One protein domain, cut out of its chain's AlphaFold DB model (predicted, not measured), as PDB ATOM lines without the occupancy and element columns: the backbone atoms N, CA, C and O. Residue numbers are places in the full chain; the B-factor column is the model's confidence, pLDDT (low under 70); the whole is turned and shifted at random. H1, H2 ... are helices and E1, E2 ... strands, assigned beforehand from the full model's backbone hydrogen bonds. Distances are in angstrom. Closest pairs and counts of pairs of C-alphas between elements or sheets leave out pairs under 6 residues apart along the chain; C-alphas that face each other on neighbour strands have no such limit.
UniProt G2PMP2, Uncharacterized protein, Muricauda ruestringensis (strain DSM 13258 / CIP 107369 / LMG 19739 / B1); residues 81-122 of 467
ATOM      1  N   ILE A  81     286.246 176.692 336.015       70.38
ATOM      2  CA  ILE A  81     285.775 175.693 336.974       70.38
ATOM      3  C   ILE A  81     286.569 175.765 338.276       70.38
ATOM      4  O   ILE A  81     287.659 176.338 338.343       70.38
ATOM      5  N   THR A  82     285.993 175.187 339.329       64.75
ATOM      6  CA  THR A  82     286.696 174.971 340.592       64.75
ATOM      7  C   THR A  82     287.243 173.555 340.600       64.75
ATOM      8  O   THR A  82     286.472 172.609 340.467       64.75
ATOM      9  N   VAL A  83     288.555 173.405 340.775       65.56
ATOM     10  CA  VAL A  83     289.198 172.092 340.914       65.56
ATOM     11  C   VAL A  83     290.046 172.083 342.174       65.56
ATOM     12  O   VAL A  83     290.808 173.019 342.412       65.56
ATOM     13  N   ALA A  84     289.898 171.042 342.999       62.41
ATOM     14  CA  ALA A  84     290.633 170.882 344.257       62.41
ATOM     15  C   ALA A  84     290.590 172.139 345.162       62.41
ATOM     16  O   ALA A  84     291.598 172.550 345.734       62.41
ATOM     17  N   GLY A  85     289.424 172.795 345.244       63.97
ATOM     18  CA  GLY A  85     289.219 174.005 346.053       63.97
ATOM     19  C   GLY A  85     289.784 175.303 345.458       63.97
ATOM     20  O   GLY A  85     289.659 176.353 346.083       63.97
ATOM     21  N   LYS A  86     290.377 175.269 344.254       64.62
ATOM     22  CA  LYS A  86     290.837 176.461 343.527       64.62
ATOM     23  C   LYS A  86     289.816 176.871 342.469       64.62
ATOM     24  O   LYS A  86     289.645 176.167 341.475       64.62
ATOM     25  N   SER A  87     289.143 177.997 342.689       70.75
ATOM     26  CA  SER A  87     288.185 178.589 341.745       70.75
ATOM     27  C   SER A  87     288.877 179.400 340.647       70.75
ATOM     28  O   SER A  87     289.994 179.881 340.832       70.75
ATOM     29  N   GLY A  88     288.202 179.574 339.508       72.50
ATOM     30  CA  GLY A  88     288.687 180.416 338.408       72.50
ATOM     31  C   GLY A  88     289.688 179.734 337.472       72.50
ATOM     32  O   GLY A  88     290.297 180.405 336.643       72.50
ATOM     33  N   MET A  89     289.868 178.412 337.574       75.38
ATOM     34  CA  MET A  89     290.741 177.686 336.657       75.38
ATOM     35  C   MET A  89     290.072 177.579 335.290       75.38
ATOM     36  O   MET A  89     288.931 177.129 335.182       75.38
ATOM     37  N   SER A  90     290.776 177.995 334.242       80.00
ATOM     38  CA  SER A  90     290.267 177.862 332.881       80.00
ATOM     39  C   SER A  90     290.155 176.383 332.505       80.00
ATOM     40  O   SER A  90     291.127 175.636 332.647       80.00
ATOM     41  N   LYS A  91     288.990 175.963 331.984       75.50
ATOM     42  CA  LYS A  91     288.839 174.632 331.369       75.50
ATOM     43  C   LYS A  91     289.884 174.413 330.274       75.50
ATOM     44  O   LYS A  91     290.414 173.316 330.148       75.50
ATOM     45  N   GLN A  92     290.234 175.485 329.562       75.81
ATOM     46  CA  GLN A  92     291.223 175.470 328.498       75.81
ATOM     47  C   GLN A  92     292.589 174.976 328.985       75.81
ATOM     48  O   GLN A  92     293.138 174.015 328.453       75.81
ATOM     49  N   PHE A  93     293.087 175.578 330.065       82.56
ATOM     50  CA  PHE A  93     294.358 175.189 330.673       82.56
ATOM     51  C   PHE A  93     294.378 173.710 331.079       82.56
ATOM     52  O   PHE A  93     295.367 173.020 330.858       82.56
ATOM     53  N   LEU A  94     293.277 173.209 331.646       82.00
ATOM     54  CA  LEU A  94     293.177 171.809 332.054       82.00
ATOM     55  C   LEU A  94     293.231 170.857 330.859       82.00
ATOM     56  O   LEU A  94     293.888 169.824 330.933       82.00
ATOM     57  N   TYR A  95     292.583 171.196 329.749       80.19
ATOM     58  CA  TYR A  95     292.615 170.352 328.555       80.19
ATOM     59  C   TYR A  95     293.990 170.342 327.901       80.19
ATOM     60  O   TYR A  95     294.467 169.277 327.522       80.19
ATOM     61  N   ASP A  96     294.650 171.498 327.831       83.31
ATOM     62  CA  ASP A  96     296.017 171.580 327.314       83.31
ATOM     63  C   ASP A  96     297.000 170.812 328.218       83.31
ATOM     64  O   ASP A  96     297.945 170.198 327.726       83.31
ATOM     65  N   LEU A  97     296.742 170.768 329.531       87.06
ATOM     66  CA  LEU A  97     297.500 169.945 330.475       87.06
ATOM     67  C   LEU A  97     297.299 168.436 330.235       87.06
ATOM     68  O   LEU A  97     298.276 167.691 330.266       87.06
ATOM     69  N   GLU A  98     296.066 167.973 329.979       85.44
ATOM     70  CA  GLU A  98     295.797 166.568 329.609       85.44
ATOM     71  C   GLU A  98     296.499 166.199 328.296       85.44
ATOM     72  O   GLU A  98     297.122 165.143 328.184       85.44
ATOM     73  N   ASP A  99     296.421 167.090 327.310       85.25
ATOM     74  CA  ASP A  99     297.050 166.939 326.004       85.25
ATOM     75  C   ASP A  99     298.582 166.846 326.115       85.25
ATOM     76  O   ASP A  99     299.187 165.944 325.532       85.25
ATOM     77  N   GLU A 100     299.212 167.711 326.912       89.00
ATOM     78  CA  GLU A 100     300.656 167.658 327.162       89.00
ATOM     79  C   GLU A 100     301.063 166.382 327.912       89.00
ATOM     80  O   GLU A 100     302.058 165.755 327.552       89.00
ATOM     81  N   ALA A 101     300.277 165.936 328.898       88.12
ATOM     82  CA  ALA A 101     300.530 164.676 329.599       88.12
ATOM     83  C   ALA A 101     300.474 163.465 328.647       88.12
ATOM     84  O   ALA A 101     301.333 162.579 328.690       88.12
ATOM     85  N   LEU A 102     299.502 163.442 327.730       86.69
ATOM     86  CA  LEU A 102     299.431 162.424 326.680       86.69
ATOM     87  C   LEU A 102     300.634 162.512 325.730       86.69
ATOM     88  O   LEU A 102     301.148 161.480 325.309       86.69
ATOM     89  N   ARG A 103     301.127 163.718 325.415       89.06
ATOM     90  CA  ARG A 103     302.302 163.905 324.547       89.06
ATOM     91  C   ARG A 103     303.577 163.378 325.195       89.06
ATOM     92  O   ARG A 103     304.315 162.640 324.550       89.06
ATOM     93  N   LEU A 104     303.804 163.703 326.467       89.81
ATOM     94  CA  LEU A 104     304.967 163.238 327.231       89.81
ATOM     95  C   LEU A 104     304.999 161.712 327.393       89.81
ATOM     96  O   LEU A 104     306.077 161.130 327.456       89.81
ATOM     97  N   THR A 105     303.832 161.066 327.424       85.88
ATOM     98  CA  THR A 105     303.708 159.603 327.530       85.88
ATOM     99  C   THR A 105     303.656 158.887 326.177       85.88
ATOM    100  O   THR A 105     303.528 157.669 326.145       85.88
ATOM    101  N   GLY A 106     303.741 159.616 325.057       86.19
ATOM    102  CA  GLY A 106     303.635 159.042 323.709       86.19
ATOM    103  C   GLY A 106     302.221 158.592 323.313       86.19
ATOM    104  O   GLY A 106     302.047 157.970 322.273       86.19
ATOM    105  N   ASN A 107     301.205 158.936 324.107       84.62
ATOM    106  CA  ASN A 107     299.801 158.552 323.922       84.62
ATOM    107  C   ASN A 107     298.943 159.661 323.285       84.62
ATOM    108  O   ASN A 107     297.706 159.607 323.299       84.62
ATOM    109  N   TYR A 108     299.580 160.720 322.783       85.25
ATOM    110  CA  TYR A 108     298.887 161.817 322.126       85.25
ATOM    111  C   TYR A 108     298.451 161.423 320.721       85.25
ATOM    112  O   TYR A 108     299.269 161.107 319.866       85.25
ATOM    113  N   GLU A 109     297.150 161.509 320.467       77.31
ATOM    114  CA  GLU A 109     296.608 161.382 319.116       77.31
ATOM    115  C   GLU A 109     296.500 162.756 318.474       77.31
ATOM    116  O   GLU A 109     295.769 163.622 318.978       77.31
ATOM    117  N   GLU A 110     297.188 162.925 317.348       74.38
ATOM    118  CA  GLU A 110     296.911 164.022 316.433       74.38
ATOM    119  C   GLU A 110     295.524 163.825 315.791       74.38
ATOM    120  O   GLU A 110     295.137 162.695 315.475       74.38
ATOM    121  N   PRO A 111     294.726 164.891 315.626       69.00
ATOM    122  CA  PRO A 111     293.438 164.798 314.946       69.00
ATOM    123  C   PRO A 111     293.612 164.419 313.474       69.00
ATOM    124  O   PRO A 111     294.510 164.918 312.805       69.00
ATOM    125  N   GLU A 112     292.704 163.588 312.962       60.50
ATOM    126  CA  GLU A 112     292.749 163.075 311.584       60.50
ATOM    127  C   GLU A 112     292.380 164.128 310.514       60.50
ATOM    128  O   GLU A 112     292.717 163.949 309.349       60.50
ATOM    129  N   GLU A 113     291.725 165.233 310.889       61.88
ATOM    130  CA  GLU A 113     291.269 166.305 309.988       61.88
ATOM    131  C   GLU A 113     291.447 167.697 310.630       61.88
ATOM    132  O   GLU A 113     291.663 167.772 311.847       61.88
ATOM    133  N   PRO A 114     291.343 168.812 309.869       55.22
ATOM    134  CA  PRO A 114     291.336 170.163 310.429       55.22
ATOM    135  C   PRO A 114     290.020 170.435 311.183       55.22
ATOM    136  O   PRO A 114     289.223 171.295 310.812       55.22
ATOM    137  N   GLU A 115     289.776 169.690 312.261       58.16
ATOM    138  CA  GLU A 115     288.756 170.020 313.247       58.16
ATOM    139  C   GLU A 115     289.106 171.375 313.875       58.16
ATOM    140  O   GLU A 115     290.258 171.633 314.248       58.16
ATOM    141  N   SER A 116     288.104 172.241 314.045       63.53
ATOM    142  CA  SER A 116     288.302 173.455 314.847       63.53
ATOM    143  C   SER A 116     288.722 173.073 316.274       63.53
ATOM    144  O   SER A 116     288.323 172.023 316.786       63.53
ATOM    145  N   LEU A 117     289.504 173.923 316.949       63.81
ATOM    146  CA  LEU A 117     289.909 173.698 318.348       63.81
ATOM    147  C   LEU A 117     288.698 173.403 319.254       63.81
ATOM    148  O   LEU A 117     288.734 172.469 320.055       63.81
ATOM    149  N   THR A 118     287.586 174.097 319.022       63.28
ATOM    150  CA  THR A 118     286.278 173.867 319.648       63.28
ATOM    151  C   THR A 118     285.708 172.460 319.408       63.28
ATOM    152  O   THR A 118     285.203 171.822 320.333       63.28
ATOM    153  N   GLN A 119     285.809 171.913 318.191       62.66
ATOM    154  CA  GLN A 119     285.341 170.549 317.888       62.66
ATOM    155  C   GLN A 119     286.214 169.476 318.546       62.66
ATOM    156  O   GLN A 119     285.677 168.513 319.116       62.66
ATOM    157  N   ARG A 120     287.539 169.679 318.542       63.00
ATOM    158  CA  ARG A 120     288.504 168.792 319.211       63.00
ATOM    159  C   ARG A 120     288.189 168.665 320.700       63.00
ATOM    160  O   ARG A 120     288.215 167.561 321.247       63.00
ATOM    161  N   ARG A 121     287.831 169.785 321.332       69.06
ATOM    162  CA  ARG A 121     287.603 169.891 322.780       69.06
ATOM    163  C   ARG A 121     286.189 169.496 323.222       69.06
ATOM    164  O   ARG A 121     286.012 169.075 324.362       69.06
ATOM    165  N   SER A 122     285.220 169.478 322.301       75.88
ATOM    166  CA  SER A 122     283.846 169.048 322.596       75.88
ATOM    167  C   SER A 122     283.745 167.593 323.076       75.88
ATOM    168  O   SER A 122     284.370 166.665 322.529       75.88
TER     169      SER A 122
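Overview. This is residues 81 to 122 of the 467 residues of an uncharacterized protein of Muricauda ruestringensis (strain DSM 13258 / CIP 107369 / LMG 19739 / B1) (UniProt G2PMP2). This is an open, flat hook of chain: a small strand hairpin, E1 and E2, at one end leads straight into one long helix, H1, and after H1 a long arc with no named element, residues 105 to 116, folds back to a very short helix, H2, whose end comes near H1 at Tyr 95. Contacts are few, and residues 101 to 106 and 112 to 119 stick out. The printed part has 42 residues with two named strands and two named helices, in the order E1, E2, H1, H2; the sheet has the order E1 - E2 and is antiparallel, and the class is mixed, helices and strands. The whole is loose, with a radius of gyration of the C-alphas of 12.4 A, and it is only just flat, spanning 36 by 24 by 10 A along its three main axes.

Along the chain. Begin at C-alpha 81, at (285.775, 175.693, 336.974), where strand E1 starts; it takes residues 81 to 83 and is 6.3 A long from first to last C-alpha. Go on past Ala 84 and Gly 85 to strand E2, residues 86 to 90, the longest strand, which measures 10.8 A. Helix H1, residues 91 to 104, follows with no residue between; find its first C-alpha, that of Lys 91, at (288.839, 174.632, 331.369), and its last, that of Leu 104, at (304.967, 163.238, 327.231), 20.2 A away. Residues 105 to 116 then belong to no named element. Helix H2 takes residues 117 to 121 and is 6.3 A long; its last C-alpha, that of Arg 121, stands at (287.603, 169.891, 322.780), and Ser 122 is the last printed residue.

Arrangement. Look first at E1 and E2, which form a hairpin of antiparallel neighbour strands, with 129 degrees between their N-to-C directions. The C-alphas of Thr 82 and Ser 87 face each other at 4.1 A. On the backbone you will find N 81 and O 89 within hydrogen-bond range at 2.8 A, and N 86 and O 83 at 2.9 A. From E2 a tight link leads to H1. Between E1 and H1 the closest C-alphas are those of Ile 81 and Lys 91, 6.5 A apart, while the centres of the two elements are 15.5 A apart. Now compare H1 with H2: they are close but not clearly touching, with 1 pair of C-alphas within 8 A, those of Tyr 95 and Arg 121, 7.7 A apart. H2 is apart from E1 and also apart from E2. In H1 and H2, each O i to N i+4 pair of the backbone is within hydrogen-bond range.

Size, cuts and confidence. Take the C-alphas of Gly 85 and Glu 113 for the greatest reach: they are the two farthest apart, at 36.9 A, while those of Ile 81 and Ser 122, the first and last printed, are 16.0 A apart. The links E1 to E2 and E2 to H1 are tight, and the link H1 to H2 is long, with 12 residues, whose C-alphas lie 11 to 17 A from the mean of the C-alphas. Residues 101 to 106, of which 101 to 104 belong to H1, stand free, as do residues 112 to 119, of which 117 to 119 belong to H2. The printed part has no cut. In the B-factor column the mean pLDDT of the printed part is 74.5, and 16 residues are under 70, namely residues 82 to 86 and 111 to 121; the mean is 84 for H1 and 64 for H2.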